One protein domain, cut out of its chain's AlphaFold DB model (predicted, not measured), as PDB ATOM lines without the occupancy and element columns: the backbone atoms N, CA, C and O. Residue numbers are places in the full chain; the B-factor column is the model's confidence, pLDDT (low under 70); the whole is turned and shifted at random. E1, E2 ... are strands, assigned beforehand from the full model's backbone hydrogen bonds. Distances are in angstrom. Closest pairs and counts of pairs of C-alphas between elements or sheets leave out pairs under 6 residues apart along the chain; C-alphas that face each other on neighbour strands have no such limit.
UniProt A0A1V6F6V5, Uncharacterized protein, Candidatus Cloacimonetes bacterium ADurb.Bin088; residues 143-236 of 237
ATOM      1  N   CYS A 143     185.085 199.685 160.305       94.31
ATOM      2  CA  CYS A 143     186.170 199.575 159.332       94.31
ATOM      3  C   CYS A 143     187.221 200.655 159.606       94.31
ATOM      4  O   CYS A 143     186.889 201.842 159.635       94.31
ATOM      5  N   VAL A 144     188.476 200.250 159.800       94.25
ATOM      6  CA  VAL A 144     189.560 201.138 160.233       94.25
ATOM      7  C   VAL A 144     190.782 200.975 159.337       94.25
ATOM      8  O   VAL A 144     191.330 199.880 159.200       94.25
ATOM      9  N   LEU A 145     191.255 202.083 158.771       95.88
ATOM     10  CA  LEU A 145     192.534 202.148 158.068       95.88
ATOM     11  C   LEU A 145     193.519 202.992 158.870       95.88
ATOM     12  O   LEU A 145     193.251 204.158 159.165       95.88
ATOM     13  N   LYS A 146     194.675 202.417 159.192       96.69
ATOM     14  CA  LYS A 146     195.787 203.136 159.811       96.69
ATOM     15  C   LYS A 146     196.858 203.416 158.768       96.69
ATOM     16  O   LYS A 146     197.311 202.501 158.088       96.69
ATOM     17  N   ILE A 147     197.282 204.667 158.666       97.62
ATOM     18  CA  ILE A 147     198.378 205.092 157.798       97.62
ATOM     19  C   ILE A 147     199.441 205.720 158.683       97.62
ATOM     20  O   ILE A 147     199.132 206.608 159.479       97.62
ATOM     21  N   GLU A 148     200.680 205.253 158.569       97.06
ATOM     22  CA  GLU A 148     201.767 205.728 159.418       97.06
ATOM     23  C   GLU A 148     203.095 205.910 158.686       97.06
ATOM     24  O   GLU A 148     203.353 205.293 157.650       97.06
ATOM     25  N   THR A 149     203.940 206.769 159.254       95.75
ATOM     26  CA  THR A 149     205.326 206.976 158.838       95.75
ATOM     27  C   THR A 149     206.296 206.543 159.929       95.75
ATOM     28  O   THR A 149     206.022 206.656 161.125       95.75
ATOM     29  N   ASP A 150     207.464 206.047 159.530       87.69
ATOM     30  CA  ASP A 150     208.514 205.593 160.448       87.69
ATOM     31  C   ASP A 150     209.202 206.735 161.220       87.69
ATOM     32  O   ASP A 150     209.694 206.549 162.334       87.69
ATOM     33  N   ASN A 151     209.200 207.937 160.651       83.56
ATOM     34  CA  ASN A 151     209.865 209.124 161.180       83.56
ATOM     35  C   ASN A 151     208.922 210.127 161.862       83.56
ATOM     36  O   ASN A 151     209.344 211.242 162.170       83.56
ATOM     37  N   LYS A 152     207.655 209.750 162.086       89.19
ATOM     38  CA  LYS A 152     206.617 210.608 162.683       89.19
ATOM     39  C   LYS A 152     206.385 211.929 161.937       89.19
ATOM     40  O   LYS A 152     205.983 212.924 162.535       89.19
ATOM     41  N   LYS A 153     206.678 211.970 160.635       87.88
ATOM     42  CA  LYS A 153     206.541 213.187 159.834       87.88
ATOM     43  C   LYS A 153     205.092 213.399 159.411       87.88
ATOM     44  O   LYS A 153     204.458 212.489 158.874       87.88
ATOM     45  N   ASP A 154     204.623 214.627 159.585       93.12
ATOM     46  CA  ASP A 154     203.329 215.067 159.077       93.12
ATOM     47  C   ASP A 154     203.376 215.220 157.551       93.12
ATOM     48  O   ASP A 154     204.302 215.807 156.988       93.12
ATOM     49  N   ALA A 155     202.352 214.699 156.885       95.44
ATOM     50  CA  ALA A 155     202.140 214.825 155.450       95.44
ATOM     51  C   ALA A 155     200.640 214.744 155.157       95.44
ATOM     52  O   ALA A 155     199.893 214.062 155.872       95.44
ATOM     53  N   ALA A 156     200.181 215.430 154.109       97.62
ATOM     54  CA  ALA A 156     198.839 215.184 153.601       97.62
ATOM     55  C   ALA A 156     198.744 213.762 153.026       97.62
ATOM     56  O   ALA A 156     199.688 213.262 152.415       97.62
ATOM     57  N   VAL A 157     197.597 213.121 153.236       97.94
ATOM     58  CA  VAL A 157     197.304 211.782 152.719       97.94
ATOM     59  C   VAL A 157     196.282 211.909 151.604       97.94
ATOM     60  O   VAL A 157     195.270 212.603 151.761       97.94
ATOM     61  N   PHE A 158     196.534 211.213 150.504       97.81
ATOM     62  CA  PHE A 158     195.678 211.197 149.330       97.81
ATOM     63  C   PHE A 158     195.193 209.779 149.037       97.81
ATOM     64  O   PHE A 158     195.951 208.824 149.190       97.81
ATOM     65  N   GLN A 159     193.944 209.665 148.587       97.50
ATOM     66  CA  GLN A 159     193.356 208.451 148.023       97.50
ATOM     67  C   GLN A 159     192.856 208.777 146.616       97.50
ATOM     68  O   GLN A 159     192.061 209.706 146.444       97.50
ATOM     69  N   ASN A 160     193.321 208.040 145.606       96.00
ATOM     70  CA  ASN A 160     192.973 208.262 144.197       96.00
ATOM     71  C   ASN A 160     193.143 209.743 143.776       96.00
ATOM     72  O   ASN A 160     192.302 210.310 143.082       96.00
ATOM     73  N   GLY A 161     194.198 210.400 144.275       94.62
ATOM     74  CA  GLY A 161     194.506 211.812 144.011       94.62
ATOM     75  C   GLY A 161     193.723 212.842 144.840       94.62
ATOM     76  O   GLY A 161     194.058 214.024 144.800       94.62
ATOM     77  N   ASN A 162     192.728 212.437 145.632       96.12
ATOM     78  CA  ASN A 162     191.970 213.346 146.493       96.12
ATOM     79  C   ASN A 162     192.555 213.375 147.905       96.12
ATOM     80  O   ASN A 162     192.806 212.323 148.490       96.12
ATOM     81  N   LYS A 163     192.735 214.569 148.485       96.44
ATOM     82  CA  LYS A 163     193.182 214.699 149.880       96.44
ATOM     83  C   LYS A 163     192.093 214.175 150.816       96.44
ATOM     84  O   LYS A 163     190.990 214.712 150.842       96.44
ATOM     85  N   ILE A 164     192.431 213.169 151.615       95.25
ATOM     86  CA  ILE A 164     191.516 212.510 152.564       95.25
ATOM     87  C   ILE A 164     191.856 212.807 154.022       95.25
ATOM     88  O   ILE A 164     191.051 212.564 154.917       95.25
ATOM     89  N   GLY A 165     193.044 213.348 154.281       95.69
ATOM     90  CA  GLY A 165     193.456 213.663 155.635       95.69
ATOM     91  C   GLY A 165     194.878 214.179 155.721       95.69
ATOM     92  O   GLY A 165     195.495 214.586 154.732       95.69
ATOM     93  N   GLN A 166     195.381 214.188 156.946       96.81
ATOM     94  CA  GLN A 166     196.727 214.618 157.265       96.81
ATOM     95  C   GLN A 166     197.246 213.784 158.425       96.81
ATOM     96  O   GLN A 166     196.545 213.626 159.427       96.81
ATOM     97  N   LEU A 167     198.459 213.260 158.273       96.38
ATOM     98  CA  LEU A 167     199.179 212.636 159.372       96.38
ATOM     99  C   LEU A 167     199.422 213.679 160.469       96.38
ATOM    100  O   LEU A 167     199.747 214.829 160.164       96.38
ATOM    101  N   LYS A 168     199.257 213.257 161.722       94.19
ATOM    102  CA  LYS A 168     199.651 213.998 162.921       94.19
ATOM    103  C   LYS A 168     200.576 213.116 163.740       94.19
ATOM    104  O   LYS A 168     200.216 211.976 164.030       94.19
ATOM    105  N   ASP A 169     201.765 213.617 164.057       92.56
ATOM    106  CA  ASP A 169     202.851 212.820 164.642       92.56
ATOM    107  C   ASP A 169     203.149 211.560 163.800       92.56
ATOM    108  O   ASP A 169     203.457 210.482 164.315       92.56
ATOM    109  N   GLY A 170     203.002 211.706 162.476       93.75
ATOM    110  CA  GLY A 170     203.157 210.654 161.472       93.75
ATOM    111  C   GLY A 170     202.128 209.534 161.502       93.75
ATOM    112  O   GLY A 170     202.399 208.477 160.944       93.75
ATOM    113  N   VAL A 171     200.955 209.734 162.108       96.69
ATOM    114  CA  VAL A 171     199.860 208.755 162.071       96.69
ATOM    115  C   VAL A 171     198.555 209.418 161.634       96.69
ATOM    116  O   VAL A 171     198.239 210.542 162.019       96.69
ATOM    117  N   LEU A 172     197.770 208.701 160.836       96.75
ATOM    118  CA  LEU A 172     196.371 208.994 160.547       96.75
ATOM    119  C   LEU A 172     195.563 207.705 160.707       96.75
ATOM    120  O   LEU A 172     195.867 206.694 160.076       96.75
ATOM    121  N   THR A 173     194.508 207.768 161.513       95.25
ATOM    122  CA  THR A 173     193.496 206.712 161.606       95.25
ATOM    123  C   THR A 173     192.232 207.190 160.909       95.25
ATOM    124  O   THR A 173     191.721 208.268 161.219       95.25
ATOM    125  N   ILE A 174     191.733 206.395 159.970       93.81
ATOM    126  CA  ILE A 174     190.515 206.672 159.214       93.81
ATOM    127  C   ILE A 174     189.461 205.649 159.619       93.81
ATOM    128  O   ILE A 174     189.615 204.457 159.375       93.81
ATOM    129  N   GLU A 175     188.385 206.146 160.220       92.12
ATOM    130  CA  GLU A 175     187.209 205.361 160.640       92.12
ATOM    131  C   GLU A 175     185.933 205.839 159.919       92.12
ATOM    132  O   GLU A 175     184.839 205.301 160.095       92.12
ATOM    133  N   LYS A 176     186.071 206.905 159.120       92.75
ATOM    134  CA  LYS A 176     184.994 207.600 158.416       92.75
ATOM    135  C   LYS A 176     185.432 207.842 156.987       92.75
ATOM    136  O   LYS A 176     186.154 208.798 156.704       92.75
ATOM    137  N   PHE A 177     185.009 206.968 156.094       92.06
ATOM    138  CA  PHE A 177     185.261 207.120 154.672       92.06
ATOM    139  C   PHE A 177     184.058 207.798 154.026       92.06
ATOM    140  O   PHE A 177     182.905 207.426 154.259       92.06
ATOM    141  N   ALA A 178     184.339 208.792 153.185       87.50
ATOM    142  CA  ALA A 178     183.321 209.446 152.369       87.50
ATOM    143  C   ALA A 178     182.793 208.531 151.244       87.50
ATOM    144  O   ALA A 178     181.715 208.777 150.713       87.50
ATOM    145  N   GLY A 179     183.534 207.474 150.902       87.62
ATOM    146  CA  GLY A 179     183.212 206.506 149.855       87.62
ATOM    147  C   GLY A 179     183.950 205.187 150.077       87.62
ATOM    148  O   GLY A 179     184.287 204.862 151.213       87.62
ATOM    149  N   ASP A 180     184.186 204.441 148.999       88.31
ATOM    150  CA  ASP A 180     184.907 203.161 149.023       88.31
ATOM    151  C   ASP A 180     186.324 203.321 149.625       88.31
ATOM    152  O   ASP A 180     187.061 204.217 149.199       88.31
ATOM    153  N   PRO A 181     186.726 202.509 150.621       91.62
ATOM    154  CA  PRO A 181     188.080 202.526 151.169       91.62
ATOM    155  C   PRO A 181     189.113 201.844 150.253       91.62
ATOM    156  O   PRO A 181     190.307 201.909 150.531       91.62
ATOM    157  N   ALA A 182     188.701 201.174 149.175       92.06
ATOM    158  CA  ALA A 182     189.629 200.684 148.165       92.06
ATOM    159  C   ALA A 182     190.190 201.841 147.317       92.06
ATOM    160  O   ALA A 182     189.519 202.835 147.023       92.06
ATOM    161  N   GLY A 183     191.447 201.727 146.896       94.81
ATOM    162  CA  GLY A 183     192.098 202.734 146.065       94.81
ATOM    163  C   GLY A 183     193.607 202.792 146.235       94.81
ATOM    164  O   GLY A 183     194.199 202.059 147.026       94.81
ATOM    165  N   GLU A 184     194.223 203.687 145.473       97.94
ATOM    166  CA  GLU A 184     195.638 204.003 145.605       97.94
ATOM    167  C   GLU A 184     195.834 205.099 146.655       97.94
ATOM    168  O   GLU A 184     195.293 206.200 146.532       97.94
ATOM    169  N   TYR A 185     196.641 204.803 147.669       98.38
ATOM    170  CA  TYR A 185     197.020 205.721 148.733       98.38
ATOM    171  C   TYR A 185     198.450 206.210 148.543       98.38
ATOM    172  O   TYR A 185     199.357 205.415 148.300       98.38
ATOM    173  N   HIS A 186     198.676 207.507 148.717       98.00
ATOM    174  CA  HIS A 186     200.019 208.083 148.752       98.00
ATOM    175  C   HIS A 186     200.085 209.282 149.697       98.00
ATOM    176  O   HIS A 186     199.065 209.848 150.106       98.00
ATOM    177  N   LEU A 187     201.310 209.660 150.050       97.81
ATOM    178  CA  LEU A 187     201.590 210.851 150.840       97.81
ATOM    179  C   LEU A 187     201.975 212.015 149.931       97.81
ATOM    180  O   LEU A 187     202.482 211.821 148.826       97.81
ATOM    181  N   GLU A 188     201.762 213.233 150.419       97.06
ATOM    182  CA  GLU A 188     202.331 214.437 149.819       97.06
ATOM    183  C   GLU A 188     203.831 214.263 149.559       97.06
ATOM    184  O   GLU A 188     204.553 213.709 150.397       97.06
ATOM    185  N   ALA A 189     204.295 214.744 148.404       94.50
ATOM    186  CA  ALA A 189     205.699 214.653 148.033       94.50
ATOM    187  C   ALA A 189     206.584 215.244 149.147       94.50
ATOM    188  O   ALA A 189     206.296 216.332 149.660       94.50
ATOM    189  N   PRO A 190     207.649 214.542 149.564       93.50
ATOM    190  CA  PRO A 190     208.519 215.043 150.608       93.50
ATOM    191  C   PRO A 190     209.411 216.180 150.077       93.50
ATOM    192  O   PRO A 190     209.351 216.577 148.915       93.50
ATOM    193  N   ALA A 191     210.244 216.737 150.960       91.69
ATOM    194  CA  ALA A 191     211.203 217.767 150.575       91.69
ATOM    195  C   ALA A 191     212.213 217.224 149.550       91.69
ATOM    196  O   ALA A 191     212.506 216.032 149.545       91.69
ATOM    197  N   GLN A 192     212.780 218.116 148.734       93.31
ATOM    198  CA  GLN A 192     213.767 217.760 147.713       93.31
ATOM    199  C   GLN A 192     214.927 216.927 148.293       93.31
ATOM    200  O   GLN A 192     215.454 217.254 149.361       93.31
ATOM    201  N   GLY A 193     215.335 215.878 147.570       94.69
ATOM    202  CA  GLY A 193     216.370 214.931 148.001       94.69
ATOM    203  C   GLY A 193     215.850 213.796 148.887       94.69
ATOM    204  O   GLY A 193     216.646 213.152 149.571       94.69
ATOM    205  N   TRP A 194     214.532 213.594 148.929       95.81
ATOM    206  CA  TRP A 194     213.879 212.497 149.631       95.81
ATOM    207  C   TRP A 194     212.738 211.929 148.786       95.81
ATOM    208  O   TRP A 194     212.121 212.646 147.997       95.81
ATOM    209  N   HIS A 195     212.376 210.680 149.055       95.62
ATOM    210  CA  HIS A 195     211.180 210.032 148.527       95.62
ATOM    211  C   HIS A 195     210.516 209.144 149.590       95.62
ATOM    212  O   HIS A 195     211.108 208.814 150.621       95.62
ATOM    213  N   TRP A 196     209.254 208.790 149.351       96.44
ATOM    214  CA  TRP A 196     208.530 207.819 150.168       96.44
ATOM    215  C   TRP A 196     208.693 206.413 149.596       96.44
ATOM    216  O   TRP A 196     208.613 206.219 148.384       96.44
ATOM    217  N   GLU A 197     208.853 205.432 150.477       96.69
ATOM    218  CA  GLU A 197     208.814 204.015 150.140       96.69
ATOM    219  C   GLU A 197     207.708 203.297 150.939       96.69
ATOM    220  O   GLU A 197     207.764 203.275 152.171       96.69
ATOM    221  N   PRO A 198     206.708 202.690 150.274       96.69
ATOM    222  CA  PRO A 198     206.488 202.759 148.830       96.69
ATOM    223  C   PRO A 198     206.043 204.170 148.398       96.69
ATOM    224  O   PRO A 198     205.540 204.939 149.211       96.69
ATOM    225  N   ALA A 199     206.189 204.511 147.115       96.44
ATOM    226  CA  ALA A 199     205.693 205.793 146.595       96.44
ATOM    227  C   ALA A 199     204.156 205.888 146.674       96.44
ATOM    228  O   ALA A 199     203.601 206.945 146.969       96.44
ATOM    229  N   SER A 200     203.479 204.759 146.456       97.44
ATOM    230  CA  SER A 200     202.042 204.587 146.645       97.44
ATOM    231  C   SER A 200     201.718 203.160 147.100       97.44
ATOM    232  O   SER A 200     202.533 202.241 146.982       97.44
ATOM    233  N   LYS A 201     200.521 202.964 147.653       97.94
ATOM    234  CA  LYS A 201     200.010 201.670 148.104       97.94
ATOM    235  C   LYS A 201     198.603 201.451 147.562       97.94
ATOM    236  O   LYS A 201     197.695 202.206 147.894       97.94
ATOM    237  N   GLN A 202     198.414 200.384 146.792       97.50
ATOM    238  CA  GLN A 202     197.078 199.918 146.437       97.50
ATOM    239  C   GLN A 202     196.443 199.197 147.632       97.50
ATOM    240  O   GLN A 202     197.077 198.326 148.230       97.50
ATOM    241  N   VAL A 203     195.201 199.558 147.948       95.81
ATOM    242  CA  VAL A 203     194.354 198.921 148.962       95.81
ATOM    243  C   VAL A 203     193.069 198.434 148.304       95.81
ATOM    244  O   VAL A 203     192.489 199.105 147.449       95.81
ATOM    245  N   SER A 204     192.617 197.261 148.718       92.19
ATOM    246  CA  SER A 204     191.356 196.627 148.354       92.19
ATOM    247  C   SER A 204     190.537 196.323 149.612       92.19
ATOM    248  O   SER A 204     191.066 196.310 150.723       92.19
ATOM    249  N   LEU A 205     189.247 196.005 149.456       90.25
ATOM    250  CA  LEU A 205     188.440 195.527 150.589       90.25
ATOM    251  C   LEU A 205     188.990 194.218 151.196       90.25
ATOM    252  O   LEU A 205     188.732 193.915 152.361       90.25
ATOM    253  N   ASP A 206     189.768 193.441 150.436       89.94
ATOM    254  CA  ASP A 206     190.325 192.178 150.919       89.94
ATOM    255  C   ASP A 206     191.460 192.370 151.923       89.94
ATOM    256  O   ASP A 206     191.638 191.517 152.793       89.94
ATOM    257  N   ASP A 207     192.163 193.500 151.846       93.38
ATOM    258  CA  ASP A 207     193.278 193.836 152.731       93.38
ATOM    259  C   ASP A 207     192.832 194.096 154.179       93.38
ATOM    260  O   ASP A 207     193.629 193.991 155.117       93.38
ATOM    261  N   PHE A 208     191.546 194.401 154.372       94.38
ATOM    262  CA  PHE A 208     190.935 194.531 155.686       94.38
ATOM    263  C   PHE A 208     190.659 193.149 156.275       94.38
ATOM    264  O   PHE A 208     189.960 192.306 155.697       94.38
ATOM    265  N   THR A 209     191.205 192.918 157.465       94.38
ATOM    266  CA  THR A 209     191.096 191.645 158.182       94.38
ATOM    267  C   THR A 209     190.354 191.843 159.489       94.38
ATOM    268  O   THR A 209     190.443 192.908 160.099       94.38
ATOM    269  N   LEU A 210     189.599 190.824 159.906       93.44
ATOM    270  CA  LEU A 210     188.912 190.855 161.188       93.44
ATOM    271  C   LEU A 210     189.956 190.827 162.308       93.44
ATOM    272  O   LEU A 210     190.707 189.863 162.455       93.44
ATOM    273  N   GLN A 211     189.998 191.899 163.083       90.00
ATOM    274  CA  GLN A 211     190.819 192.038 164.270       90.00
ATOM    275  C   GLN A 211     189.890 191.891 165.467       90.00
ATOM    276  O   GLN A 211     189.163 192.820 165.819       90.00
ATOM    277  N   ALA A 212     189.901 190.696 166.058       79.75
ATOM    278  CA  ALA A 212     189.160 190.443 167.281       79.75
ATOM    279  C   ALA A 212     189.701 191.340 168.397       79.75
ATOM    280  O   ALA A 212     190.924 191.462 168.573       79.75
ATOM    281  N   ALA A 213     188.806 191.958 169.160       69.19
ATOM    282  CA  ALA A 213     189.213 192.678 170.353       69.19
ATOM    283  C   ALA A 213     189.925 191.695 171.301       69.19
ATOM    284  O   ALA A 213     189.395 190.638 171.641       69.19
ATOM    285  N   LYS A 214     191.149 192.021 171.739       59.12
ATOM    286  CA  LYS A 214     191.762 191.289 172.857       59.12
ATOM    287  C   LYS A 214     190.906 191.566 174.094       59.12
ATOM    288  O   LYS A 214     190.652 192.730 174.394       59.12
ATOM    289  N   GLU A 215     190.430 190.505 174.743       46.34
ATOM    290  CA  GLU A 215     189.494 190.571 175.868       46.34
ATOM    291  C   GLU A 215     189.894 191.601 176.938       46.34
ATOM    292  O   GLU A 215     191.060 191.722 177.310       46.34
ATOM    293  N   HIS A 216     188.861 192.251 177.483       42.88
ATOM    294  CA  HIS A 216     188.853 193.031 178.720       42.88
ATOM    295  C   HIS A 216     189.761 194.267 178.773       42.88
ATOM    296  O   HIS A 216     190.758 194.285 179.484       42.88
ATOM    297  N   ASP A 217     189.288 195.372 178.193       41.66
ATOM    298  CA  ASP A 217     189.608 196.702 178.716       41.66
ATOM    299  C   ASP A 217     188.348 197.569 178.816       41.66
ATOM    300  O   ASP A 217     187.405 197.453 178.030       41.66
ATOM    301  N   LYS A 218     188.338 198.446 179.824       43.41
ATOM    302  CA  LYS A 218     187.211 199.281 180.283       43.41
ATOM    303  C   LYS A 218     186.709 200.324 179.265       43.41
ATOM    304  O   LYS A 218     185.790 201.071 179.586       43.41
ATOM    305  N   ASP A 219     187.266 200.330 178.055       47.50
ATOM    306  CA  ASP A 219     187.011 201.309 176.992       47.50
ATOM    307  C   ASP A 219     186.054 200.804 175.895       47.50
ATOM    308  O   ASP A 219     185.798 201.516 174.926       47.50
ATOM    309  N   GLY A 220     185.508 199.586 176.016       53.47
ATOM    310  CA  GLY A 220     184.470 199.098 175.098       53.47
ATOM    311  C   GLY A 220     184.961 198.812 173.675       53.47
ATOM    312  O   GLY A 220     184.216 199.037 172.723       53.47
ATOM    313  N   ARG A 221     186.203 198.330 173.519       56.56
ATOM    314  CA  ARG A 221     186.746 197.914 172.213       56.56
ATOM    315  C   ARG A 221     185.938 196.746 171.637       56.56
ATOM    316  O   ARG A 221     185.719 195.752 172.325       56.56
ATOM    317  N   ARG A 222     185.508 196.903 170.385       74.56
ATOM    318  CA  ARG A 222     184.688 195.963 169.604       74.56
ATOM    319  C   ARG A 222     185.534 195.351 168.487       74.56
ATOM    320  O   ARG A 222     186.600 195.884 168.175       74.56
ATOM    321  N   ASP A 223     185.079 194.243 167.914       88.75
ATOM    322  CA  ASP A 223     185.722 193.640 166.745       88.75
ATOM    323  C   ASP A 223     185.688 194.613 165.563       88.75
ATOM    324  O   ASP A 223     184.668 195.253 165.311       88.75
ATOM    325  N   ILE A 224     186.799 194.727 164.834       92.31
ATOM    326  CA  ILE A 224     186.915 195.649 163.695       92.31
ATOM    327  C   ILE A 224     187.481 194.948 162.466       92.31
ATOM    328  O   ILE A 224     188.263 194.005 162.574       92.31
ATOM    329  N   TYR A 225     187.167 195.468 161.286       95.06
ATOM    330  CA  TYR A 225     187.930 195.192 160.076       95.06
ATOM    331  C   TYR A 225     189.041 196.231 159.944       95.06
ATOM    332  O   TYR A 225     188.779 197.401 159.673       95.06
ATOM    333  N   GLY A 226     190.285 195.809 160.170       94.62
ATOM    334  CA  GLY A 226     191.444 196.696 160.216       94.62
ATOM    335  C   GLY A 226     192.461 196.423 159.110       94.62
ATOM    336  O   GLY A 226     192.750 195.264 158.794       94.62
ATOM    337  N   HIS A 227     193.050 197.491 158.570       96.38
ATOM    338  CA  HIS A 227     194.221 197.440 157.691       96.38
ATOM    339  C   HIS A 227     195.243 198.531 158.055       96.38
ATOM    340  O   HIS A 227     194.880 199.588 158.578       96.38
ATOM    341  N   GLY A 228     196.526 198.275 157.788       95.94
ATOM    342  CA  GLY A 228     197.630 199.187 158.081       95.94
ATOM    343  C   GLY A 228     198.532 199.406 156.870       95.94
ATOM    344  O   GLY A 228     199.002 198.442 156.269       95.94
ATOM    345  N   ILE A 229     198.810 200.669 156.547       96.69
ATOM    346  CA  ILE A 229     199.782 201.083 155.533       96.69
ATOM    347  C   ILE A 229     200.921 201.820 156.224       96.69
ATOM    348  O   ILE A 229     200.685 202.719 157.031       96.69
ATOM    349  N   GLN A 230     202.151 201.486 155.853       97.00
ATOM    350  CA  GLN A 230     203.339 202.168 156.340       97.00
ATOM    351  C   GLN A 230     204.124 202.766 155.175       97.00
ATOM    352  O   GLN A 230     204.346 202.101 154.164       97.00
ATOM    353  N   PHE A 231     204.562 204.008 155.359       97.12
ATOM    354  CA  PHE A 231     205.469 204.718 154.468       97.12
ATOM    355  C   PHE A 231     206.781 205.006 155.194       97.12
ATOM    356  O   PHE A 231     206.795 205.432 156.349       97.12
ATOM    357  N   ARG A 232     207.899 204.797 154.510       96.38
ATOM    358  CA  ARG A 232     209.236 205.140 154.987       96.38
ATOM    359  C   ARG A 232     209.767 206.335 154.218       96.38
ATOM    360  O   ARG A 232     209.649 206.366 152.998       96.38
ATOM    361  N   LEU A 233     210.381 207.294 154.907       95.44
ATOM    362  CA  LEU A 233     211.085 208.384 154.231       95.44
ATOM    363  C   LEU A 233     212.541 207.993 153.959       95.44
ATOM    364  O   LEU A 233     213.299 207.731 154.893       95.44
ATOM    365  N   VAL A 234     212.946 208.005 152.693       95.69
ATOM    366  CA  VAL A 234     214.295 207.626 152.250       95.69
ATOM    367  C   VAL A 234     214.963 208.806 151.560       95.69
ATOM    368  O   VAL A 234     214.306 209.588 150.878       95.69
ATOM    369  N   LYS A 235     216.264 208.982 151.804       94.69
ATOM    370  CA  LYS A 235     217.064 210.040 151.183       94.69
ATOM    371  C   LYS A 235     217.511 209.583 149.796       94.69
ATOM    372  O   LYS A 235     217.962 208.449 149.663       94.69
ATOM    373  N   ASP A 236     217.416 210.467 148.812       91.88
ATOM    374  CA  ASP A 236     217.928 210.210 147.466       91.88
ATOM    375  C   ASP A 236     219.466 210.129 147.497       91.88
ATOM    376  O   ASP A 236     220.116 210.848 148.271       91.88
TER     377      ASP A 236
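AT A GLANCE: This is residues 143 to 236 of the 237 residues of an uncharacterized protein of Candidatus Cloacimonetes bacterium ADurb.Bin088 (UniProt A0A1V6F6V5). Two small sheets lie partly face to face as a sandwich with crossed strands: E1, E4, E6, E8 and E9 make one, and E3, E2, E5 and E7 the other. The long strand E9 runs along the length of the first sheet, with E8 beside its beginning and E6 beside its end, and past E8 a loop sticks out with residues 215 to 220. The printed part has 94 residues and nine named strands, E1 to E9 along the chain, with no named helix; the class is all strand. The first sheet is branched and mixed; the second has the order E3, E2, E5, E7, all antiparallel. The whole is elongated, 46 by 26 by 18 A, and only just compact, close to loose, with a radius of gyration of the C-alphas of 14.4 A.

IN THESE COORDINATES: E1, residues 143 to 149, begins at C-alpha (186.170, 199.575, 159.332) and is 20.5 A long from first to last C-alpha. E2, residues 156 to 159, is 10.3 A long, E3, residues 162 to 166, 11.8 A, and E4, residues 171 to 174, 10.0 A. E5, residues 183 to 187, measures 13.4 A and E6, residues 194 to 197, 9.9 A. E7, residues 201 to 203, is 6.3 A long and E8, residues 209 to 211, 6.1 A. E9, residues 224 to 235, is the longest at 35.7 A and ends at C-alpha (217.064, 210.040, 151.183).

HOW THE PARTS SIT: E1 has E4 on one side, antiparallel, with N 147 and O 172 2.8 A apart, and E9 on the other side, parallel at 16 degrees, with N 146 and O 227 2.9 A apart. On the other side of E9 from E1 are two antiparallel edge strands: E8, with N 211 and O 224 2.8 A apart, and E6, with N 197 and O 232 2.8 A apart. In the second sheet the hairpin E2 and E3 has N 162 and O 159 2.9 A apart. E5 is staggered, pairing with E2 over residues 185 to 187, N 158 and O 186 being 2.9 A apart, and with E7 over 183 to 185, N 185 and O 201 being 2.8 A apart. The facing parts of the sheets are 8.5 A centre to centre, with strands at 44 degrees. Between the sheets, the closest C-alphas of E7 and E9 are those of Lys 201 and Ile 229, 7.5 A apart, while E5 and E8 are apart.

THE WHOLE: The C-alphas of Gln 192 and His 216, the two farthest apart, are 46.8 A from each other. The printed part has no cut. The link from E8 to E9, 12 residues, is long, and residues 213 to 221 in it have pLDDT under 70; the mean of the printed part is 89.9.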